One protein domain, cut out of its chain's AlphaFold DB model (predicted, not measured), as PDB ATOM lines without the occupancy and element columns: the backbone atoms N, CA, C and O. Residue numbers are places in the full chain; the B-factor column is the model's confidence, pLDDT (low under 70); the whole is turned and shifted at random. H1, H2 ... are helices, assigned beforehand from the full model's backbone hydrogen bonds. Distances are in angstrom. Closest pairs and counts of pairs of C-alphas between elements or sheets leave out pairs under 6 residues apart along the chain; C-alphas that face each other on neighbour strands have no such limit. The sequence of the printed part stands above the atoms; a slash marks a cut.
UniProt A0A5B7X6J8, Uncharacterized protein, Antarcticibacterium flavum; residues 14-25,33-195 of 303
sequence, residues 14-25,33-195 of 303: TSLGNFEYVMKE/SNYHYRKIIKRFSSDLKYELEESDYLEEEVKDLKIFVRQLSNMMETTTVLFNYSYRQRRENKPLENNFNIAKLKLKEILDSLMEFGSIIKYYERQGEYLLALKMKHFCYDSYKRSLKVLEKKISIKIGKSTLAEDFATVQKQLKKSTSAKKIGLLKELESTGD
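What this domain is: This is residues 14 to 25 and 33 to 195 of the 303 residues of an uncharacterized protein of Antarcticibacterium flavum (UniProt A0A5B7X6J8). The domain is a long rod of helices: five of them, H2 to H6, make an up-and-down bundle in which each runs against the one before it. H2 packs on H3 at one side of the bundle, while two shorter helices lie toward opposite ends of the rod, H1 near the last residues of H3 and H7 set steeply to the first part of H5. The printed part has 175 residues with seven named helices, H1 to H7 in order, and no named strand; the class is all helix. It is compact, with a radius of gyration of the C-alphas of 18.0 A, and spans 63 by 28 by 27 A.

How they stand to each other: H1, residues 17 to 24, is close but not clearly touching H3, residues 62 to 87; the closest C-alphas, of Met 23 and Tyr 87, are 7.6 A apart. H2, residues 34 to 53, touches H3 as a helical hairpin, opposite ways at a shallow tilt of 11 degrees, with C-alphas 45 and 73 closest at 6.0 A. H3 and H4, residues 94 to 126, form the next hairpin; C-alphas 75 and 107 are closest at 5.9 A. H5, residues 130 to 154, is the hub, touching four helices. With residues 65 to 76 alone H3 touches it, the same way, C-alphas 76 and 151 closest at 7.1 A. H4 touches it with residues 121 to 125 alone, C-alphas 121 and 133 closest at 5.2 A. H6, residues 165 to 178, touches H5 with residues 172 to 178 alone, C-alphas 141 and 175 closest at 6.0 A, opposite ways. H6 also touches H4, the same way at a shallow tilt of 10 degrees, C-alphas 115 and 171 closest at 6.3 A. H7, residues 181 to 193, touches H5 at a steep tilt of 62 degrees, C-alphas 138 and 184 closest at 7.4 A. Every O i to N i+4 pair is within hydrogen-bond range in H2, H3, H5, H6 and H7, against 2 of 4 in H1 and 26 of 29 in H4.

Where its parts are: H1 begins at C-alpha 17, (126.045, 69.094, 166.344). H2 is 28.8 A long, H3 37.4 A, H4 49.5 A, H5 34.7 A, H6 19.9 A and H7 19.0 A. H7 ends at C-alpha 193, (100.661, 107.556, 139.488).

The domain as a whole: The C-alphas farthest apart, of Glu 92 and Asp 195, are 62.9 A apart. Residues 26 to 32 are not printed; C-alphas 25 and 33 are 16.8 A apart across the cut. Residues 89 to 95 stand free. Mean pLDDT of the printed part is 70.1, with 76 residues under 70, among them 14 to 25, 82 to 101 and 177 to 195.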
ATOM      1  N   THR A  14     131.622  68.290 164.555       42.09
ATOM      2  CA  THR A  14     131.116  69.645 164.858       42.09
ATOM      3  C   THR A  14     130.310  70.310 163.734       42.09
ATOM      4  O   THR A  14     129.624  71.300 163.987       42.09
ATOM      5  N   SER A  15     130.281  69.746 162.521       42.84
ATOM      6  CA  SER A  15     129.354  70.196 161.467       42.84
ATOM      7  C   SER A  15     127.928  69.630 161.624       42.84
ATOM      8  O   SER A  15     126.976  70.179 161.060       42.84
ATOM      9  N   LEU A  16     127.767  68.578 162.440       40.59
ATOM     10  CA  LEU A  16     126.508  67.865 162.699       40.59
ATOM     11  C   LEU A  16     125.817  68.288 164.009       40.59
ATOM     12  O   LEU A  16     124.586  68.243 164.084       40.59
ATOM     13  N   GLY A  17     126.569  68.773 165.005       41.50
ATOM     14  CA  GLY A  17     126.045  69.094 166.344       41.50
ATOM     15  C   GLY A  17     124.903  70.125 166.382       41.50
ATOM     16  O   GLY A  17     124.056  70.087 167.272       41.50
ATOM     17  N   ASN A  18     124.802  71.002 165.377       47.84
ATOM     18  CA  ASN A  18     123.704  71.972 165.276       47.84
ATOM     19  C   ASN A  18     122.429  71.399 164.639       47.84
ATOM     20  O   ASN A  18     121.328  71.841 164.971       47.84
ATOM     21  N   PHE A  19     122.549  70.401 163.758       41.19
ATOM     22  CA  PHE A  19     121.384  69.718 163.197       41.19
ATOM     23  C   PHE A  19     120.718  68.837 164.258       41.19
ATOM     24  O   PHE A  19     119.501  68.886 164.403       41.19
ATOM     25  N   GLU A  20     121.488  68.122 165.082       41.06
ATOM     26  CA  GLU A  20     120.951  67.279 166.161       41.06
ATOM     27  C   GLU A  20     120.146  68.056 167.218       41.06
ATOM     28  O   GLU A  20     119.131  67.557 167.711       41.06
ATOM     29  N   TYR A  21     120.535  69.300 167.524       45.62
ATOM     30  CA  TYR A  21     119.781  70.179 168.429       45.62
ATOM     31  C   TYR A  21     118.393  70.531 167.867       45.62
ATOM     32  O   TYR A  21     117.400  70.497 168.592       45.62
ATOM     33  N   VAL A  22     118.307  70.803 166.559       44.53
ATOM     34  CA  VAL A  22     117.037  71.055 165.849       44.53
ATOM     35  C   VAL A  22     116.169  69.789 165.795       44.53
ATOM     36  O   VAL A  22     114.944  69.874 165.829       44.53
ATOM     37  N   MET A  23     116.790  68.606 165.772       40.53
ATOM     38  CA  MET A  23     116.081  67.323 165.772       40.53
ATOM     39  C   MET A  23     115.507  66.941 167.145       40.53
ATOM     40  O   MET A  23     114.439  66.330 167.188       40.53
ATOM     41  N   LYS A  24     116.158  67.319 168.257       44.50
ATOM     42  CA  LYS A  24     115.659  67.058 169.626       44.50
ATOM     43  C   LYS A  24     114.332  67.761 169.936       44.50
ATOM     44  O   LYS A  24     113.509  67.188 170.635       44.50
ATOM     45  N   GLU A  25     114.085  68.948 169.380       46.94
ATOM     46  CA  GLU A  25     112.801  69.659 169.545       46.94
ATOM     47  C   GLU A  25     111.620  68.956 168.849       46.94
ATOM     48  O   GLU A  25     110.471  69.185 169.211       46.94
ATOM     49  N   SER A  33     106.155  62.843 156.810       62.88
ATOM     50  CA  SER A  33     106.861  62.072 155.780       62.88
ATOM     51  C   SER A  33     107.475  62.966 154.691       62.88
ATOM     52  O   SER A  33     106.998  64.063 154.418       62.88
ATOM     53  N   ASN A  34     108.493  62.473 153.975       62.91
ATOM     54  CA  ASN A  34     109.094  63.165 152.816       62.91
ATOM     55  C   ASN A  34     108.031  63.599 151.777       62.91
ATOM     56  O   ASN A  34     108.108  64.677 151.192       62.91
ATOM     57  N   TYR A  35     106.982  62.788 151.606       69.38
ATOM     58  CA  TYR A  35     105.849  63.114 150.743       69.38
ATOM     59  C   TYR A  35     105.127  64.407 151.163       69.38
ATOM     60  O   TYR A  35     104.771  65.217 150.305       69.38
ATOM     61  N   HIS A  36     104.957  64.635 152.469       76.56
ATOM     62  CA  HIS A  36     104.337  65.845 153.005       76.56
ATOM     63  C   HIS A  36     105.119  67.105 152.604       76.56
ATOM     64  O   HIS A  36     104.562  68.012 151.981       76.56
ATOM     65  N   TYR A  37     106.430  67.125 152.862       72.69
ATOM     66  CA  TYR A  37     107.279  68.271 152.533       72.69
ATOM     67  C   TYR A  37     107.341  68.535 151.024       72.69
ATOM     68  O   TYR A  37     107.215  69.682 150.594       72.69
ATOM     69  N   ARG A  38     107.418  67.480 150.200       73.94
ATOM     70  CA  ARG A  38     107.345  67.606 148.734       73.94
ATOM     71  C   ARG A  38     106.052  68.272 148.267       73.94
ATOM     72  O   ARG A  38     106.091  69.108 147.368       73.94
ATOM     73  N   LYS A  39     104.909  67.947 148.882       79.94
ATOM     74  CA  LYS A  39     103.616  68.566 148.546       79.94
ATOM     75  C   LYS A  39     103.598  70.060 148.882       79.94
ATOM     76  O   LYS A  39     103.085  70.849 148.089       79.94
ATOM     77  N   ILE A  40     104.179  70.453 150.018       78.19
ATOM     78  CA  ILE A  40     104.305  71.865 150.412       78.19
ATOM     79  C   ILE A  40     105.181  72.631 149.416       78.19
ATOM     80  O   ILE A  40     104.776  73.701 148.968       78.19
ATOM     81  N   ILE A  41     106.340  72.076 149.047       77.44
ATOM     82  CA  ILE A  41     107.262  72.700 148.085       77.44
ATOM     83  C   ILE A  41     106.589  72.840 146.721       77.44
ATOM     84  O   ILE A  41     106.572  73.934 146.171       77.44
ATOM     85  N   LYS A  42     105.955  71.774 146.213       82.44
ATOM     86  CA  LYS A  42     105.255  71.807 144.922       82.44
ATOM     87  C   LYS A  42     104.178  72.891 144.887       82.44
ATOM     88  O   LYS A  42     104.096  73.622 143.907       82.44
ATOM     89  N   ARG A  43     103.380  73.013 145.956       85.06
ATOM     90  CA  ARG A  43     102.366  74.071 146.066       85.06
ATOM     91  C   ARG A  43     103.007  75.457 146.055       85.06
ATOM     92  O   ARG A  43     102.578  76.295 145.281       85.06
ATOM     93  N   PHE A  44     104.058  75.672 146.842       85.69
ATOM     94  CA  PHE A  44     104.775  76.948 146.864       85.69
ATOM     95  C   PHE A  44     105.339  77.336 145.486       85.69
ATOM     96  O   PHE A  44     105.179  78.474 145.059       85.69
ATOM     97  N   SER A  45     105.956  76.393 144.769       79.50
ATOM     98  CA  SER A  45     106.447  76.627 143.407       79.50
ATOM     99  C   SER A  45     105.318  76.975 142.435       79.50
ATOM    100  O   SER A  45     105.500  77.835 141.578       79.50
ATOM    101  N   SER A  46     104.156  76.325 142.562       83.69
ATOM    102  CA  SER A  46     102.962  76.665 141.781       83.69
ATOM    103  C   SER A  46     102.443  78.065 142.105       83.69
ATOM    104  O   SER A  46     102.163  78.810 141.174       83.69
ATOM    105  N   ASP A  47     102.382  78.438 143.386       84.19
ATOM    106  CA  ASP A  47     101.938  79.766 143.822       84.19
ATOM    107  C   ASP A  47     102.863  80.865 143.254       84.19
ATOM    108  O   ASP A  47     102.386  81.837 142.675       84.19
ATOM    109  N   LEU A  48     104.191  80.678 143.319       82.62
ATOM    110  CA  LEU A  48     105.156  81.613 142.716       82.62
ATOM    111  C   LEU A  48     105.023  81.713 141.191       82.62
ATOM    112  O   LEU A  48     105.233  82.784 140.627       82.62
ATOM    113  N   LYS A  49     104.729  80.594 140.517       82.31
ATOM    114  CA  LYS A  49     104.534  80.573 139.063       82.31
ATOM    115  C   LYS A  49     103.275  81.343 138.674       82.31
ATOM    116  O   LYS A  49     103.332  82.115 137.728       82.31
ATOM    117  N   TYR A  50     102.188  81.146 139.414       84.50
ATOM    118  CA  TYR A  50     100.928  81.846 139.193       84.50
ATOM    119  C   TYR A  50     101.088  83.361 139.374       84.50
ATOM    120  O   TYR A  50     100.730  84.121 138.487       84.50
ATOM    121  N   GLU A  51     101.737  83.806 140.455       81.75
ATOM    122  CA  GLU A  51     102.027  85.235 140.667       81.75
ATOM    123  C   GLU A  51     102.868  85.855 139.547       81.75
ATOM    124  O   GLU A  51     102.718  87.032 139.236       81.75
ATOM    125  N   LEU A  52     103.773  85.073 138.954       78.06
ATOM    126  CA  LEU A  52     104.578  85.529 137.829       78.06
ATOM    127  C   LEU A  52     103.758  85.632 136.535       78.06
ATOM    128  O   LEU A  52     104.013  86.525 135.736       78.06
ATOM    129  N   GLU A  53     102.815  84.713 136.323       79.31
ATOM    130  CA  GLU A  53     101.912  84.701 135.163       79.31
ATOM    131  C   GLU A  53     100.885  85.841 135.209       79.31
ATOM    132  O   GLU A  53     100.526  86.362 134.163       79.31
ATOM    133  N   GLU A  54     100.477  86.274 136.403       78.06
ATOM    134  CA  GLU A  54      99.551  87.399 136.626       78.06
ATOM    135  C   GLU A  54     100.240  88.780 136.595       78.06
ATOM    136  O   GLU A  54      99.614  89.808 136.844       78.06
ATOM    137  N   SER A  55     101.551  88.841 136.348       68.81
ATOM    138  CA  SER A  55     102.291  90.103 136.327       68.81
ATOM    139  C   SER A  55     102.377  90.676 134.907       68.81
ATOM    140  O   SER A  55     103.304  90.346 134.168       68.81
ATOM    141  N   ASP A  56     101.495  91.632 134.593       59.50
ATOM    142  CA  ASP A  56     101.312  92.314 133.289       59.50
ATOM    143  C   ASP A  56     102.565  92.975 132.661       59.50
ATOM    144  O   ASP A  56     102.523  93.455 131.531       59.50
ATOM    145  N   TYR A  57     103.690  93.053 133.374       60.44
ATOM    146  CA  TYR A  57     104.850  93.883 133.009       60.44
ATOM    147  C   TYR A  57     106.092  93.100 132.561       60.44
ATOM    148  O   TYR A  57     107.189  93.651 132.628       60.44
ATOM    149  N   LEU A  58     105.965  91.810 132.242       58.66
ATOM    150  CA  LEU A  58     107.127  90.918 132.160       58.66
ATOM    151  C   LEU A  58     107.179  90.022 130.913       58.66
ATOM    152  O   LEU A  58     107.971  89.090 130.903       58.66
ATOM    153  N   GLU A  59     106.342  90.198 129.895       60.22
ATOM    154  CA  GLU A  59     106.125  89.137 128.894       60.22
ATOM    155  C   GLU A  59     107.412  88.614 128.206       60.22
ATOM    156  O   GLU A  59     107.555  87.393 128.064       60.22
ATOM    157  N   GLU A  60     108.402  89.470 127.904       60.12
ATOM    158  CA  GLU A  60     109.716  89.040 127.384       60.12
ATOM    159  C   GLU A  60     110.790  88.855 128.482       60.12
ATOM    160  O   GLU A  60     111.633  87.954 128.404       60.12
ATOM    161  N   GLU A  61     110.724  89.620 129.573       65.50
ATOM    162  CA  GLU A  61     111.708  89.654 130.667       65.50
ATOM    163  C   GLU A  61     111.408  88.639 131.795       65.50
ATOM    164  O   GLU A  61     112.210  88.408 132.707       65.50
ATOM    165  N   VAL A  62     110.276  87.931 131.697       70.75
ATOM    166  CA  VAL A  62     109.824  86.832 132.570       70.75
ATOM    167  C   VAL A  62     110.836  85.683 132.587       70.75
ATOM    168  O   VAL A  62     110.857  84.892 133.537       70.75
ATOM    169  N   LYS A  63     111.672  85.540 131.550       78.69
ATOM    170  CA  LYS A  63     112.611  84.417 131.421       78.69
ATOM    171  C   LYS A  63     113.558  84.330 132.614       78.69
ATOM    172  O   LYS A  63     113.698  83.251 133.195       78.69
ATOM    173  N   ASP A  64     114.139  85.451 133.022       79.06
ATOM    174  CA  ASP A  64     115.075  85.476 134.141       79.06
ATOM    175  C   ASP A  64     114.331  85.222 135.456       79.06
ATOM    176  O   ASP A  64     114.703  84.351 136.238       79.06
ATOM    177  N   LEU A  65     113.176  85.847 135.678       78.25
ATOM    178  CA  LEU A  65     112.381  85.572 136.880       78.25
ATOM    179  C   LEU A  65     111.921  84.106 136.978       78.25
ATOM    180  O   LEU A  65     111.953  83.528 138.067       78.25
ATOM    181  N   LYS A  66     111.581  83.456 135.858       81.38
ATOM    182  CA  LYS A  66     111.295  82.009 135.808       81.38
ATOM    183  C   LYS A  66     112.508  81.182 136.223       81.38
ATOM    184  O   LYS A  66     112.349  80.206 136.962       81.38
ATOM    185  N   ILE A  67     113.709  81.560 135.776       83.19
ATOM    186  CA  ILE A  67     114.954  80.907 136.199       83.19
ATOM    187  C   ILE A  67     115.126  81.074 137.713       83.19
ATOM    188  O   ILE A  67     115.321  80.074 138.402       83.19
ATOM    189  N   PHE A  68     114.957  82.280 138.261       83.25
ATOM    190  CA  PHE A  68     115.047  82.530 139.703       83.25
ATOM    191  C   PHE A  68     114.051  81.685 140.518       83.25
ATOM    192  O   PHE A  68     114.446  81.003 141.466       83.25
ATOM    193  N   VAL A  69     112.769  81.664 140.131       83.25
ATOM    194  CA  VAL A  69     111.721  80.863 140.801       83.25
ATOM    195  C   VAL A  69     112.056  79.369 140.772       83.25
ATOM    196  O   VAL A  69     111.900  78.668 141.781       83.25
ATOM    197  N   ARG A  70     112.559  78.870 139.636       84.81
ATOM    198  CA  ARG A  70     113.035  77.488 139.512       84.81
ATOM    199  C   ARG A  70     114.200  77.221 140.466       84.81
ATOM    200  O   ARG A  70     114.171  76.212 141.166       84.81
ATOM    201  N   GLN A  71     115.178  78.123 140.544       83.62
ATOM    202  CA  GLN A  71     116.320  77.966 141.447       83.62
ATOM    203  C   GLN A  71     115.901  77.970 142.923       83.62
ATOM    204  O   GLN A  71     116.338  77.105 143.679       83.62
ATOM    205  N   LEU A  72     114.975  78.843 143.336       80.25
ATOM    206  CA  LEU A  72     114.420  78.809 144.696       80.25
ATOM    207  C   LEU A  72     113.724  77.481 145.015       80.25
ATOM    208  O   LEU A  72     113.871  76.954 146.118       80.25
ATOM    209  N   SER A  73     112.982  76.933 144.056       81.19
ATOM    210  CA  SER A  73     112.300  75.645 144.220       81.19
ATOM    211  C   SER A  73     113.305  74.502 144.396       81.19
ATOM    212  O   SER A  73     113.191  73.714 145.336       81.19
ATOM    213  N   ASN A  74     114.342  74.469 143.552       80.00
ATOM    214  CA  ASN A  74     115.430  73.491 143.635       80.00
ATOM    215  C   ASN A  74     116.199  73.601 144.961       80.00
ATOM    216  O   ASN A  74     116.551  72.582 145.560       80.00
ATOM    217  N   MET A  75     116.440  74.830 145.433       83.56
ATOM    218  CA  MET A  75     117.078  75.101 146.721       83.56
ATOM    219  C   MET A  75     116.284  74.429 147.844       83.56
ATOM    220  O   MET A  75     116.837  73.645 148.610       83.56
ATOM    221  N   MET A  76     114.971  74.672 147.897       80.19
ATOM    222  CA  MET A  76     114.090  74.117 148.929       80.19
ATOM    223  C   MET A  76     114.031  72.586 148.897       80.19
ATOM    224  O   MET A  76     114.062  71.947 149.953       80.19
ATOM    225  N   GLU A  77     113.972  71.988 147.705       79.94
ATOM    226  CA  GLU A  77     114.005  70.532 147.549       79.94
ATOM    227  C   GLU A  77     115.336  69.949 148.034       79.94
ATOM    228  O   GLU A  77     115.347  69.011 148.832       79.94
ATOM    229  N   THR A  78     116.458  70.554 147.642       77.50
ATOM    230  CA  THR A  78     117.799  70.107 148.037       77.50
ATOM    231  C   THR A  78     118.015  70.224 149.547       77.50
ATOM    232  O   THR A  78     118.496  69.281 150.178       77.50
ATOM    233  N   THR A  79     117.591  71.331 150.167       72.62
ATOM    234  CA  THR A  79     117.634  71.499 151.629       72.62
ATOM    235  C   THR A  79     116.786  70.441 152.342       72.62
ATOM    236  O   THR A  79     117.210  69.871 153.346       72.62
ATOM    237  N   THR A  80     115.611  70.118 151.800       72.50
ATOM    238  CA  THR A  80     114.732  69.072 152.348       72.50
ATOM    239  C   THR A  80     115.362  67.685 152.234       72.50
ATOM    240  O   THR A  80     115.233  66.860 153.137       72.50
ATOM    241  N   VAL A  81     116.059  67.409 151.132       73.94
ATOM    242  CA  VAL A  81     116.803  66.161 150.928       73.94
ATOM    243  C   VAL A  81     117.939  66.030 151.943       73.94
ATOM    244  O   VAL A  81     118.009  65.000 152.613       73.94
ATOM    245  N   LEU A  82     118.761  67.072 152.117       69.06
ATOM    246  CA  LEU A  82     119.816  67.115 153.139       69.06
ATOM    247  C   LEU A  82     119.252  66.810 154.531       69.06
ATOM    248  O   LEU A  82     119.745  65.919 155.216       69.06
ATOM    249  N   PHE A  83     118.156  67.476 154.901       64.50
ATOM    250  CA  PHE A  83     117.499  67.273 156.191       64.50
ATOM    251  C   PHE A  83     116.978  65.838 156.367       64.50
ATOM    252  O   PHE A  83     117.193  65.213 157.404       64.50
ATOM    253  N   ASN A  84     116.322  65.280 155.346       65.69
ATOM    254  CA  ASN A  84     115.823  63.904 155.384       65.69
ATOM    255  C   ASN A  84     116.953  62.873 155.495       65.69
ATOM    256  O   ASN A  84     116.781  61.858 156.172       65.69
ATOM    257  N   TYR A  85     118.091  63.112 154.833       66.19
ATOM    258  CA  TYR A  85     119.269  62.260 154.971       66.19
ATOM    259  C   TYR A  85     119.818  62.301 156.395       66.19
ATOM    260  O   TYR A  85     120.032  61.236 156.972       66.19
ATOM    261  N   SER A  86     119.940  63.490 156.990       62.31
ATOM    262  CA  SER A  86     120.345  63.643 158.390       62.31
ATOM    263  C   SER A  86     119.358  62.978 159.363       62.31
ATOM    264  O   SER A  86     119.781  62.300 160.292       62.31
ATOM    265  N   TYR A  87     118.041  63.090 159.137       57.75
ATOM    266  CA  TYR A  87     117.027  62.475 160.008       57.75
ATOM    267  C   TYR A  87     117.067  60.945 160.013       57.75
ATOM    268  O   TYR A  87     116.921  60.319 161.062       57.75
ATOM    269  N   ARG A  88     117.256  60.322 158.845       59.81
ATOM    270  CA  ARG A  88     117.227  58.856 158.710       59.81
ATOM    271  C   ARG A  88     118.404  58.153 159.403       59.81
ATOM    272  O   ARG A  88     118.398  56.928 159.470       59.81
ATOM    273  N   GLN A  89     119.400  58.886 159.902       54.66
ATOM    274  CA  GLN A  89     120.732  58.353 160.198       54.66
ATOM    275  C   GLN A  89     121.183  58.552 161.647       54.66
ATOM    276  O   GLN A  89     122.267  59.042 161.928       54.66
ATOM    277  N   ARG A  90     120.411  57.984 162.580       56.25
ATOM    278  CA  ARG A  90     120.961  57.526 163.873       56.25
ATOM    279  C   ARG A  90     121.850  56.268 163.749       56.25
ATOM    280  O   ARG A  90     122.183  55.674 164.769       56.25
ATOM    281  N   ARG A  91     122.177  55.788 162.539       50.84
ATOM    282  CA  ARG A  91     122.995  54.579 162.321       50.84
ATOM    283  C   ARG A  91     123.928  54.743 161.124       50.84
ATOM    284  O   ARG A  91     123.453  54.879 160.005       50.84
ATOM    285  N   GLU A  92     125.221  54.696 161.423       51.97
ATOM    286  CA  GLU A  92     126.405  54.874 160.573       51.97
ATOM    287  C   GLU A  92     126.310  54.196 159.193       51.97
ATOM    288  O   GLU A  92     126.200  52.973 159.096       51.97
ATOM    289  N   ASN A  93     126.390  54.968 158.098       58.56
ATOM    290  CA  ASN A  93     126.601  54.388 156.767       58.56
ATOM    291  C   ASN A  93     127.313  55.355 155.793       58.56
ATOM    292  O   ASN A  93     126.743  56.367 155.388       58.56
ATOM    293  N   LYS A  94     128.535  55.010 155.352       62.12
ATOM    294  CA  LYS A  94     129.390  55.798 154.426       62.12
ATOM    295  C   LYS A  94     128.726  56.258 153.105       62.12
ATOM    296  O   LYS A  94     128.990  57.377 152.676       62.12
ATOM    297  N   PRO A  95     127.827  55.494 152.446       69.06
ATOM    298  CA  PRO A  95     127.111  55.961 151.250       69.06
ATOM    299  C   PRO A  95     126.224  57.195 151.488       69.06
ATOM    300  O   PRO A  95     125.855  57.890 150.541       69.06
ATOM    301  N   LEU A  96     125.861  57.479 152.742       63.69
ATOM    302  CA  LEU A  96     125.097  58.670 153.095       63.69
ATOM    303  C   LEU A  96     125.937  59.940 152.982       63.69
ATOM    304  O   LEU A  96     125.452  60.935 152.455       63.69
ATOM    305  N   GLU A  97     127.176  59.900 153.464       61.47
ATOM    306  CA  GLU A  97     128.081  61.047 153.466       61.47
ATOM    307  C   GLU A  97     128.298  61.567 152.042       61.47
ATOM    308  O   GLU A  97     128.174  62.762 151.782       61.47
ATOM    309  N   ASN A  98     128.465  60.654 151.081       68.44
ATOM    310  CA  ASN A  98     128.534  61.003 149.665       68.44
ATOM    311  C   ASN A  98     127.252  61.689 149.165       68.44
ATOM    312  O   ASN A  98     127.327  62.731 148.520       68.44
ATOM    313  N   ASN A  99     126.069  61.156 149.486       65.75
ATOM    314  CA  ASN A  99     124.796  61.771 149.086       65.75
ATOM    315  C   ASN A  99     124.582  63.150 149.729       65.75
ATOM    316  O   ASN A  99     124.067  64.065 149.085       65.75
ATOM    317  N   PHE A 100     125.001  63.305 150.985       64.88
ATOM    318  CA  PHE A 100     124.967  64.574 151.700       64.88
ATOM    319  C   PHE A 100     125.892  65.601 151.038       64.88
ATOM    320  O   PHE A 100     125.459  66.707 150.725       64.88
ATOM    321  N   ASN A 101     127.132  65.218 150.736       68.44
ATOM    322  CA  ASN A 101     128.099  66.082 150.064       68.44
ATOM    323  C   ASN A 101     127.623  66.497 148.665       68.44
ATOM    324  O   ASN A 101     127.704  67.676 148.321       68.44
ATOM    325  N   ILE A 102     127.036  65.574 147.892       72.19
ATOM    326  CA  ILE A 102     126.432  65.876 146.584       72.19
ATOM    327  C   ILE A 102     125.301  66.902 146.727       72.19
ATOM    328  O   ILE A 102     125.228  67.862 145.960       72.19
ATOM    329  N   ALA A 103     124.406  66.722 147.700       69.50
ATOM    330  CA  ALA A 103     123.302  67.652 147.907       69.50
ATOM    331  C   ALA A 103     123.788  69.024 148.415       69.50
ATOM    332  O   ALA A 103     123.263  70.051 147.992       69.50
ATOM    333  N   LYS A 104     124.835  69.072 149.247       69.94
ATOM    334  CA  LYS A 104     125.466  70.326 149.685       69.94
ATOM    335  C   LYS A 104     126.097  71.078 148.512       69.94
ATOM    336  O   LYS A 104     125.907  72.286 148.402       69.94
ATOM    337  N   LEU A 105     126.801  70.370 147.626       73.25
ATOM    338  CA  LEU A 105     127.398  70.955 146.427       73.25
ATOM    339  C   LEU A 105     126.327  71.575 145.519       73.25
ATOM    340  O   LEU A 105     126.426  72.750 145.182       73.25
ATOM    341  N   LYS A 106     125.250  70.835 145.232       75.88
ATOM    342  CA  LYS A 106     124.107  71.346 144.454       75.88
ATOM    343  C   LYS A 106     123.478  72.584 145.081       75.88
ATOM    344  O   LYS A 106     123.121  73.524 144.382       75.88
ATOM    345  N   LEU A 107     123.329  72.600 146.407       72.00
ATOM    346  CA  LEU A 107     122.781  73.761 147.100       72.00
ATOM    347  C   LEU A 107     123.670  74.995 146.920       72.00
ATOM    348  O   LEU A 107     123.149  76.083 146.688       72.00
ATOM    349  N   LYS A 108     124.991  74.818 146.998       74.88
ATOM    350  CA  LYS A 108     125.953  75.891 146.754       74.88
ATOM    351  C   LYS A 108     125.844  76.427 145.325       74.88
ATOM    352  O   LYS A 108     125.684  77.627 145.163       74.88
ATOM    353  N   GLU A 109     125.819  75.556 144.315       76.50
ATOM    354  CA  GLU A 109     125.645  75.949 142.904       76.50
ATOM    355  C   GLU A 109     124.361  76.768 142.682       76.50
ATOM    356  O   GLU A 109     124.349  77.757 141.945       76.50
ATOM    357  N   ILE A 110     123.272  76.385 143.355       74.81
ATOM    358  CA  ILE A 110     122.004  77.118 143.308       74.81
ATOM    359  C   ILE A 110     122.144  78.490 143.977       74.81
ATOM    360  O   ILE A 110     121.672  79.481 143.425       74.81
ATOM    361  N   LEU A 111     122.786  78.577 145.145       75.06
ATOM    362  CA  LEU A 111     123.018  79.849 145.837       75.06
ATOM    363  C   LEU A 111     123.916  80.784 145.018       75.06
ATOM    364  O   LEU A 111     123.601  81.967 144.911       75.06
ATOM    365  N   ASP A 112     124.959  80.254 144.382       76.25
ATOM    366  CA  ASP A 112     125.832  80.996 143.469       76.25
ATOM    367  C   ASP A 112     125.033  81.539 142.272       76.25
ATOM    368  O   ASP A 112     125.071  82.738 141.988       76.25
ATOM    369  N   SER A 113     124.181  80.707 141.664       77.75
ATOM    370  CA  SER A 113     123.267  81.125 140.589       77.75
ATOM    371  C   SER A 113     122.283  82.219 141.042       77.75
ATOM    372  O   SER A 113     121.973  83.151 140.302       77.75
ATOM    373  N   LEU A 114     121.781  82.142 142.280       78.62
ATOM    374  CA  LEU A 114     120.920  83.176 142.866       78.62
ATOM    375  C   LEU A 114     121.687  84.483 143.144       78.62
ATOM    376  O   LEU A 114     121.074  85.551 143.141       78.62
ATOM    377  N   MET A 115     123.004  84.434 143.367       73.88
ATOM    378  CA  MET A 115     123.842  85.636 143.463       73.88
ATOM    379  C   MET A 115     124.059  86.286 142.091       73.88
ATOM    380  O   MET A 115     124.017  87.516 141.986       73.88
ATOM    381  N   GLU A 116     124.215  85.492 141.029       77.25
ATOM    382  CA  GLU A 116     124.336  85.992 139.652       77.25
ATOM    383  C   GLU A 116     123.098  86.776 139.189       77.25
ATOM    384  O   GLU A 116     123.225  87.725 138.413       77.25
ATOM    385  N   PHE A 117     121.916  86.503 139.754       78.00
ATOM    386  CA  PHE A 117     120.716  87.328 139.539       78.00
ATOM    387  C   PHE A 117     120.916  88.803 139.892       78.00
ATOM    388  O   PHE A 117     120.330  89.687 139.264       78.00
ATOM    389  N   GLY A 118     121.776  89.095 140.871       76.56
ATOM    390  CA  GLY A 118     122.161  90.466 141.182       76.56
ATOM    391  C   GLY A 118     122.835  91.173 140.002       76.56
ATOM    392  O   GLY A 118     122.691  92.386 139.861       76.56
ATOM    393  N   SER A 119     123.542  90.437 139.141       76.88
ATOM    394  CA  SER A 119     124.172  90.958 137.924       76.88
ATOM    395  C   SER A 119     123.155  91.227 136.816       76.88
ATOM    396  O   SER A 119     123.258  92.265 136.171       76.88
ATOM    397  N   ILE A 120     122.144  90.366 136.653       81.81
ATOM    398  CA  ILE A 120     121.031  90.572 135.704       81.81
ATOM    399  C   ILE A 120     120.264  91.848 136.059       81.81
ATOM    400  O   ILE A 120     120.063  92.734 135.236       81.81
ATOM    401  N   ILE A 121     119.925  92.008 137.334       81.31
ATOM    402  CA  ILE A 121     119.268  93.216 137.829       81.31
ATOM    403  C   ILE A 121     120.110  94.473 137.543       81.31
ATOM    404  O   ILE A 121     119.580  95.493 137.110       81.31
ATOM    405  N   LYS A 122     121.431  94.412 137.764       78.38
ATOM    406  CA  LYS A 122     122.346  95.522 137.443       78.38
ATOM    407  C   LYS A 122     122.443  95.786 135.943       78.38
ATOM    408  O   LYS A 122     122.694  96.923 135.560       78.38
ATOM    409  N   TYR A 123     122.308  94.756 135.110       83.06
ATOM    410  CA  TYR A 123     122.277  94.905 133.660       83.06
ATOM    411  C   TYR A 123     121.083  95.771 133.248       83.06
ATOM    412  O   TYR A 123     121.303  96.800 132.618       83.06
ATOM    413  N   TYR A 124     119.873  95.457 133.716       79.75
ATOM    414  CA  TYR A 124     118.685  96.276 133.448       79.75
ATOM    415  C   TYR A 124     118.795  97.699 134.022       79.75
ATOM    416  O   TYR A 124     118.419  98.658 133.354       79.75
ATOM    417  N   GLU A 125     119.410  97.880 135.201       78.12
ATOM    418  CA  GLU A 125     119.731  99.230 135.704       78.12
ATOM    419  C   GLU A 125     120.646 100.005 134.735       78.12
ATOM    420  O   GLU A 125     120.434 101.194 134.518       78.12
ATOM    421  N   ARG A 126     121.647  99.357 134.121       76.50
ATOM    422  CA  ARG A 126     122.551 100.006 133.152       76.50
ATOM    423  C   ARG A 126     121.885 100.315 131.813       76.50
ATOM    424  O   ARG A 126     122.287 101.282 131.179       76.50
ATOM    425  N   GLN A 127     120.905  99.514 131.396       76.44
ATOM    426  CA  GLN A 127     120.138  99.752 130.166       76.44
ATOM    427  C   GLN A 127     119.097 100.871 130.313       76.44
ATOM    428  O   GLN A 127     118.451 101.241 129.343       76.44
ATOM    429  N   GLY A 128     118.930 101.435 131.513       72.25
ATOM    430  CA  GLY A 128     117.927 102.469 131.763       72.25
ATOM    431  C   GLY A 128     116.562 101.928 132.197       72.25
ATOM    432  O   GLY A 128     115.657 102.710 132.485       72.25
ATOM    433  N   GLU A 129     116.410 100.610 132.333       76.75
ATOM    434  CA  GLU A 129     115.154  99.937 132.691       76.75
ATOM    435  C   GLU A 129     114.973  99.815 134.211       76.75
ATOM    436  O   GLU A 129     114.794  98.744 134.798       76.75
ATOM    437  N   TYR A 130     115.040 100.953 134.896       74.19
ATOM    438  CA  TYR A 130     115.075 100.992 136.358       74.19
ATOM    439  C   TYR A 130     113.796 100.483 137.018       74.19
ATOM    440  O   TYR A 130     113.873  99.847 138.071       74.19
ATOM    441  N   LEU A 131     112.629 100.760 136.428       72.88
ATOM    442  CA  LEU A 131     111.349 100.310 136.976       72.88
ATOM    443  C   LEU A 131     111.257  98.783 136.947       72.88
ATOM    444  O   LEU A 131     110.917  98.177 137.965       72.88
ATOM    445  N   LEU A 132     111.631  98.167 135.824       77.25
ATOM    446  CA  LEU A 132     111.700  96.716 135.690       77.25
ATOM    447  C   LEU A 132     112.702  96.127 136.687       77.25
ATOM    448  O   LEU A 132     112.337  95.267 137.490       77.25
ATOM    449  N   ALA A 133     113.934  96.646 136.718       79.88
ATOM    450  CA  ALA A 133     114.957  96.186 137.653       79.88
ATOM    451  C   ALA A 133     114.480  96.271 139.113       79.88
ATOM    452  O   ALA A 133     114.784  95.405 139.935       79.88
ATOM    453  N   LEU A 134     113.710  97.306 139.451       77.44
ATOM    454  CA  LEU A 134     113.168  97.516 140.786       77.44
ATOM    455  C   LEU A 134     112.005  96.566 141.117       77.44
ATOM    456  O   LEU A 134     111.979  96.018 142.223       77.44
ATOM    457  N   LYS A 135     111.104  96.298 140.166       77.50
ATOM    458  CA  LYS A 135     110.065  95.263 140.294       77.50
ATOM    459  C   LYS A 135     110.685  93.874 140.472       77.50
ATOM    460  O   LYS A 135     110.336  93.166 141.416       77.50
ATOM    461  N   MET A 136     111.688  93.525 139.660       81.44
ATOM    462  CA  MET A 136     112.450  92.273 139.792       81.44
ATOM    463  C   MET A 136     113.101  92.158 141.174       81.44
ATOM    464  O   MET A 136     112.964  91.138 141.844       81.44
ATOM    465  N   LYS A 137     113.768  93.218 141.650       81.38
ATOM    466  CA  LYS A 137     114.365  93.274 142.998       81.38
ATOM    467  C   LYS A 137     113.350  92.994 144.099       81.38
ATOM    468  O   LYS A 137     113.656  92.257 145.039       81.38
ATOM    469  N   HIS A 138     112.172  93.605 144.003       79.88
ATOM    470  CA  HIS A 138     111.103  93.433 144.977       79.88
ATOM    471  C   HIS A 138     110.587  91.992 144.972       79.88
ATOM    472  O   HIS A 138     110.614  91.326 146.007       79.88
ATOM    473  N   PHE A 139     110.225  91.480 143.793       82.94
ATOM    474  CA  PHE A 139     109.759  90.107 143.627       82.94
ATOM    475  C   PHE A 139     110.785  89.090 144.141       82.94
ATOM    476  O   PHE A 139     110.446  88.220 144.942       82.94
ATOM    477  N   CYS A 140     112.055  89.216 143.748       81.31
ATOM    478  CA  CYS A 140     113.110  88.300 144.177       81.31
ATOM    479  C   CYS A 140     113.290  88.308 145.699       81.31
ATOM    480  O   CYS A 140     113.411  87.250 146.322       81.31
ATOM    481  N   TYR A 141     113.280  89.492 146.312       81.88
ATOM    482  CA  TYR A 141     113.422  89.634 147.756       81.88
ATOM    483  C   TYR A 141     112.261  88.995 148.526       81.88
ATOM    484  O   TYR A 141     112.488  88.244 149.481       81.88
ATOM    485  N   ASP A 142     111.029  89.267 148.103       81.56
ATOM    486  CA  ASP A 142     109.831  88.743 148.750       81.56
ATOM    487  C   ASP A 142     109.693  87.239 148.552       81.56
ATOM    488  O   ASP A 142     109.417  86.510 149.508       81.56
ATOM    489  N   SER A 143     109.952  86.747 147.344       82.06
ATOM    490  CA  SER A 143     109.963  85.317 147.037       82.06
ATOM    491  C   SER A 143     111.030  84.587 147.852       82.06
ATOM    492  O   SER A 143     110.707  83.598 148.507       82.06
ATOM    493  N   TYR A 144     112.253  85.124 147.951       84.19
ATOM    494  CA  TYR A 144     113.295  84.548 148.805       84.19
ATOM    495  C   TYR A 144     112.879  84.524 150.282       84.19
ATOM    496  O   TYR A 144     112.955  83.483 150.934       84.19
ATOM    497  N   LYS A 145     112.364  85.637 150.824       83.19
ATOM    498  CA  LYS A 145     111.851  85.693 152.205       83.19
ATOM    499  C   LYS A 145     110.742  84.681 152.463       83.19
ATOM    500  O   LYS A 145     110.702  84.084 153.539       83.19
ATOM    501  N   ARG A 146     109.819  84.513 151.517       83.62
ATOM    502  CA  ARG A 146     108.750  83.517 151.619       83.62
ATOM    503  C   ARG A 146     109.327  82.107 151.614       83.62
ATOM    504  O   ARG A 146     108.931  81.332 152.480       83.62
ATOM    505  N   SER A 147     110.311  81.809 150.765       80.88
ATOM    506  CA  SER A 147     111.027  80.528 150.788       80.88
ATOM    507  C   SER A 147     111.660  80.255 152.153       80.88
ATOM    508  O   SER A 147     111.456  79.174 152.703       80.88
ATOM    509  N   LEU A 148     112.342  81.242 152.754       80.75
ATOM    510  CA  LEU A 148     112.898  81.099 154.108       80.75
ATOM    511  C   LEU A 148     111.808  80.795 155.134       80.75
ATOM    512  O   LEU A 148     111.948  79.862 155.914       80.75
ATOM    513  N   LYS A 149     110.685  81.521 155.096       83.75
ATOM    514  CA  LYS A 149     109.549  81.266 155.994       83.75
ATOM    515  C   LYS A 149     108.945  79.878 155.791       83.75
ATOM    516  O   LYS A 149     108.517  79.265 156.763       83.75
ATOM    517  N   VAL A 150     108.862  79.383 154.554       79.19
ATOM    518  CA  VAL A 150     108.376  78.021 154.280       79.19
ATOM    519  C   VAL A 150     109.340  77.000 154.872       79.19
ATOM    520  O   VAL A 150     108.884  76.097 155.571       79.19
ATOM    521  N   LEU A 151     110.646  77.181 154.671       76.06
ATOM    522  CA  LEU A 151     111.673  76.337 155.276       76.06
ATOM    523  C   LEU A 151     111.565  76.364 156.807       76.06
ATOM    524  O   LEU A 151     111.375  75.315 157.406       76.06
ATOM    525  N   GLU A 152     111.559  77.538 157.434       77.69
ATOM    526  CA  GLU A 152     111.560  77.701 158.894       77.69
ATOM    527  C   GLU A 152     110.259  77.303 159.583       77.69
ATOM    528  O   GLU A 152     110.298  76.693 160.648       77.69
ATOM    529  N   LYS A 153     109.103  77.639 159.005       79.75
ATOM    530  CA  LYS A 153     107.802  77.423 159.649       79.75
ATOM    531  C   LYS A 153     107.135  76.133 159.196       79.75
ATOM    532  O   LYS A 153     106.652  75.381 160.034       79.75
ATOM    533  N   LYS A 154     107.065  75.897 157.881       76.00
ATOM    534  CA  LYS A 154     106.275  74.792 157.309       76.00
ATOM    535  C   LYS A 154     107.069  73.493 157.199       76.00
ATOM    536  O   LYS A 154     106.500  72.436 157.399       76.00
ATOM    537  N   ILE A 155     108.359  73.575 156.880       67.38
ATOM    538  CA  ILE A 155     109.267  72.415 156.817       67.38
ATOM    539  C   ILE A 155     110.038  72.273 158.151       67.38
ATOM    540  O   ILE A 155     110.627  71.239 158.452       67.38
ATOM    541  N   SER A 156     109.957  73.305 159.001       70.19
ATOM    542  CA  SER A 156     110.585  73.409 160.324       70.19
ATOM    543  C   SER A 156     112.111  73.285 160.325       70.19
ATOM    544  O   SER A 156     112.713  72.647 161.186       70.19
ATOM    545  N   ILE A 157     112.740  73.926 159.351       66.69
ATOM    546  CA  ILE A 157     114.184  74.027 159.180       66.69
ATOM    547  C   ILE A 157     114.636  75.387 159.706       66.69
ATOM    548  O   ILE A 157     114.441  76.403 159.048       66.69
ATOM    549  N   LYS A 158     115.278  75.434 160.877       69.62
ATOM    550  CA  LYS A 158     115.813  76.683 161.450       69.62
ATOM    551  C   LYS A 158     117.103  77.107 160.732       69.62
ATOM    552  O   LYS A 158     118.200  76.779 161.181       69.62
ATOM    553  N   ILE A 159     116.982  77.855 159.631       67.19
ATOM    554  CA  ILE A 159     118.115  78.253 158.769       67.19
ATOM    555  C   ILE A 159     119.193  79.007 159.551       67.19
ATOM    556  O   ILE A 159     120.373  78.694 159.402       67.19
ATOM    557  N   GLY A 160     118.805  79.939 160.429       67.62
ATOM    558  CA  GLY A 160     119.746  80.746 161.220       67.62
ATOM    559  C   GLY A 160     120.624  79.961 162.206       67.62
ATOM    560  O   GLY A 160     121.557  80.529 162.761       67.62
ATOM    561  N   LYS A 161     120.342  78.671 162.427       64.81
ATOM    562  CA  LYS A 161     121.165  77.763 163.244       64.81
ATOM    563  C   LYS A 161     121.857  76.678 162.410       64.81
ATOM    564  O   LYS A 161     122.478  75.782 162.969       64.81
ATOM    565  N   SER A 162     121.719  76.718 161.086       61.69
ATOM    566  CA  SER A 162     122.321  75.734 160.185       61.69
ATOM    567  C   SER A 162     123.753  76.120 159.803       61.69
ATOM    568  O   SER A 162     124.133  77.286 159.873       61.69
ATOM    569  N   THR A 163     124.530  75.156 159.307       57.81
ATOM    570  CA  THR A 163     125.861  75.396 158.710       57.81
ATOM    571  C   THR A 163     125.820  76.244 157.437       57.81
ATOM    572  O   THR A 163     126.861  76.672 156.958       57.81
ATOM    573  N   LEU A 164     124.625  76.497 156.901       62.47
ATOM    574  CA  LEU A 164     124.379  77.312 155.713       62.47
ATOM    575  C   LEU A 164     123.925  78.733 156.085       62.47
ATOM    576  O   LEU A 164     123.614  79.532 155.206       62.47
ATOM    577  N   ALA A 165     123.837  79.060 157.380       69.88
ATOM    578  CA  ALA A 165     123.314  80.340 157.846       69.88
ATOM    579  C   ALA A 165     124.063  81.535 157.233       69.88
ATOM    580  O   ALA A 165     123.422  82.510 156.840       69.88
ATOM    581  N   GLU A 166     125.390  81.452 157.108       69.69
ATOM    582  CA  GLU A 166     126.214  82.510 156.509       69.69
ATOM    583  C   GLU A 166     125.980  82.661 155.003       69.69
ATOM    584  O   GLU A 166     125.848  83.789 154.518       69.69
ATOM    585  N   ASP A 167     125.848  81.553 154.269       68.12
ATOM    586  CA  ASP A 167     125.556  81.574 152.832       68.12
ATOM    587  C   ASP A 167     124.182  82.211 152.571       68.12
ATOM    588  O   ASP A 167     124.041  83.145 151.774       68.12
ATOM    589  N   PHE A 168     123.165  81.784 153.326       70.69
ATOM    590  CA  PHE A 168     121.820  82.360 153.267       70.69
ATOM    591  C   PHE A 168     121.810  83.841 153.677       70.69
ATOM    592  O   PHE A 168     121.161  84.668 153.031       70.69
ATOM    593  N   ALA A 169     122.552  84.217 154.722       76.81
ATOM    594  CA  ALA A 169     122.690  85.611 155.135       76.81
ATOM    595  C   ALA A 169     123.377  86.460 154.057       76.81
ATOM    596  O   ALA A 169     122.984  87.609 153.842       76.81
ATOM    597  N   THR A 170     124.358  85.901 153.348       75.31
ATOM    598  CA  THR A 170     125.070  86.567 152.253       75.31
ATOM    599  C   THR A 170     124.139  86.841 151.079       75.31
ATOM    600  O   THR A 170     124.026  87.999 150.664       75.31
ATOM    601  N   VAL A 171     123.389  85.833 150.618       71.69
ATOM    602  CA  VAL A 171     122.366  86.004 149.570       71.69
ATOM    603  C   VAL A 171     121.326  87.035 150.006       71.69
ATOM    604  O   VAL A 171     121.045  87.990 149.278       71.69
ATOM    605  N   GLN A 172     120.815  86.933 151.238       76.31
ATOM    606  CA  GLN A 172     119.846  87.899 151.754       76.31
ATOM    607  C   GLN A 172     120.418  89.321 151.813       76.31
ATOM    608  O   GLN A 172     119.715  90.280 151.499       76.31
ATOM    609  N   LYS A 173     121.678  89.492 152.223       78.19
ATOM    610  CA  LYS A 173     122.353  90.794 152.292       78.19
ATOM    611  C   LYS A 173     122.534  91.394 150.903       78.19
ATOM    612  O   LYS A 173     122.335  92.597 150.752       78.19
ATOM    613  N   GLN A 174     122.881  90.592 149.901       70.06
ATOM    614  CA  GLN A 174     122.998  91.056 148.519       70.06
ATOM    615  C   GLN A 174     121.636  91.472 147.946       70.06
ATOM    616  O   GLN A 174     121.527  92.580 147.421       70.06
ATOM    617  N   LEU A 175     120.589  90.667 148.161       68.69
ATOM    618  CA  LEU A 175     119.213  91.019 147.789       68.69
ATOM    619  C   LEU A 175     118.701  92.258 148.553       68.69
ATOM    620  O   LEU A 175     118.010  93.100 148.001       68.69
ATOM    621  N   LYS A 176     119.063  92.446 149.828       71.19
ATOM    622  CA  LYS A 176     118.719  93.675 150.575       71.19
ATOM    623  C   LYS A 176     119.461  94.901 150.051       71.19
ATOM    624  O   LYS A 176     118.882  95.979 149.977       71.19
ATOM    625  N   LYS A 177     120.749  94.765 149.719       67.75
ATOM    626  CA  LYS A 177     121.539  95.862 149.139       67.75
ATOM    627  C   LYS A 177     120.965  96.301 147.795       67.75
ATOM    628  O   LYS A 177     121.022  97.486 147.478       67.75
ATOM    629  N   SER A 178     120.410  95.369 147.021       61.66
ATOM    630  CA  SER A 178     119.735  95.710 145.775       61.66
ATOM    631  C   SER A 178     118.381  96.392 146.028       61.66
ATOM    632  O   SER A 178     118.077  97.354 145.316       61.66
ATOM    633  N   THR A 179     117.647  96.003 147.079       58.31
ATOM    634  CA  THR A 179     116.290  96.480 147.412       58.31
ATOM    635  C   THR A 179     116.261  97.364 148.678       58.31
ATOM    636  O   THR A 179     115.943  96.903 149.774       58.31
ATOM    637  N   SER A 180     116.588  98.661 148.578       61.19
ATOM    638  CA  SER A 180     116.472  99.570 149.736       61.19
ATOM    639  C   SER A 180     115.008  99.935 150.026       61.19
ATOM    640  O   SER A 180     114.225 100.158 149.106       61.19
ATOM    641  N   ALA A 181     114.630 100.055 151.305       54.34
ATOM    642  CA  ALA A 181     113.258 100.401 151.715       54.34
ATOM    643  C   ALA A 181     112.760 101.725 151.100       54.34
ATOM    644  O   ALA A 181     111.587 101.855 150.757       54.34
ATOM    645  N   LYS A 182     113.678 102.674 150.876       55.75
ATOM    646  CA  LYS A 182     113.411 103.947 150.192       55.75
ATOM    647  C   LYS A 182     113.025 103.744 148.717       55.75
ATOM    648  O   LYS A 182     112.136 104.428 148.229       55.75
ATOM    649  N   LYS A 183     113.627 102.764 148.028       61.41
ATOM    650  CA  LYS A 183     113.258 102.377 146.653       61.41
ATOM    651  C   LYS A 183     111.913 101.633 146.591       61.41
ATOM    652  O   LYS A 183     111.190 101.782 145.619       61.41
ATOM    653  N   ILE A 184     111.537 100.896 147.639       54.53
ATOM    654  CA  ILE A 184     110.216 100.239 147.729       54.53
ATOM    655  C   ILE A 184     109.089 101.266 147.935       54.53
ATOM    656  O   ILE A 184     108.026 101.134 147.340       54.53
ATOM    657  N   GLY A 185     109.313 102.311 148.742       57.88
ATOM    658  CA  GLY A 185     108.357 103.423 148.864       57.88
ATOM    659  C   GLY A 185     108.119 104.141 147.531       57.88
ATOM    660  O   GLY A 185     106.985 104.466 147.200       57.88
ATOM    661  N   LEU A 186     109.178 104.285 146.729       57.44
ATOM    662  CA  LEU A 186     109.117 104.854 145.381       57.44
ATOM    663  C   LEU A 186     108.315 103.992 144.393       57.44
ATOM    664  O   LEU A 186     107.566 104.554 143.605       57.44
ATOM    665  N   LEU A 187     108.414 102.657 144.455       58.72
ATOM    666  CA  LEU A 187     107.556 101.759 143.661       58.72
ATOM    667  C   LEU A 187     106.074 102.015 143.930       58.72
ATOM    668  O   LEU A 187     105.304 102.165 142.992       58.72
ATOM    669  N   LYS A 188     105.697 102.107 145.209       62.06
ATOM    670  CA  LYS A 188     104.300 102.308 145.608       62.06
ATOM    671  C   LYS A 188     103.751 103.658 145.151       62.06
ATOM    672  O   LYS A 188     102.593 103.738 144.759       62.06
ATOM    673  N   GLU A 189     104.573 104.708 145.173       58.56
ATOM    674  CA  GLU A 189     104.190 106.001 144.596       58.56
ATOM    675  C   GLU A 189     104.060 105.925 143.068       58.56
ATOM    676  O   GLU A 189     103.082 106.427 142.524       58.56
ATOM    677  N   LEU A 190     104.991 105.264 142.377       58.94
ATOM    678  CA  LEU A 190     104.969 105.141 140.916       58.94
ATOM    679  C   LEU A 190     103.763 104.332 140.416       58.94
ATOM    680  O   LEU A 190     103.073 104.771 139.496       58.94
ATOM    681  N   GLU A 191     103.459 103.209 141.069       60.25
ATOM    682  CA  GLU A 191     102.274 102.382 140.803       60.25
ATOM    683  C   GLU A 191     100.973 103.171 141.008       60.25
ATOM    684  O   GLU A 191     100.028 102.997 140.245       60.25
ATOM    685  N   SER A 192     100.938 104.093 141.978       61.94
ATOM    686  CA  SER A 192      99.771 104.956 142.206       61.94
ATOM    687  C   SER A 192      99.602 106.069 141.164       61.94
ATOM    688  O   SER A 192      98.497 106.578 140.993       61.94
ATOM    689  N   THR A 193     100.676 106.451 140.464       59.81
ATOM    690  CA  THR A 193     100.661 107.556 139.488       59.81
ATOM    691  C   THR A 193     100.410 107.127 138.041       59.81
ATOM    692  O   THR A 193     100.102 107.983 137.220       59.81
ATOM    693  N   GLY A 194     100.532 105.835 137.714       51.62
ATOM    694  CA  GLY A 194     100.215 105.291 136.383       51.62
ATOM    695  C   GLY A 194     101.102 105.770 135.220       51.62
ATOM    696  O   GLY A 194     100.848 105.392 134.081       51.62
ATOM    697  N   ASP A 195     102.134 106.579 135.477       52.38
ATOM    698  CA  ASP A 195     103.011 107.139 134.444       52.38
ATOM    699  C   ASP A 195     104.212 106.208 134.199       52.38
ATOM    700  O   ASP A 195     105.123 106.091 135.023       52.38
TER     701      ASP A 195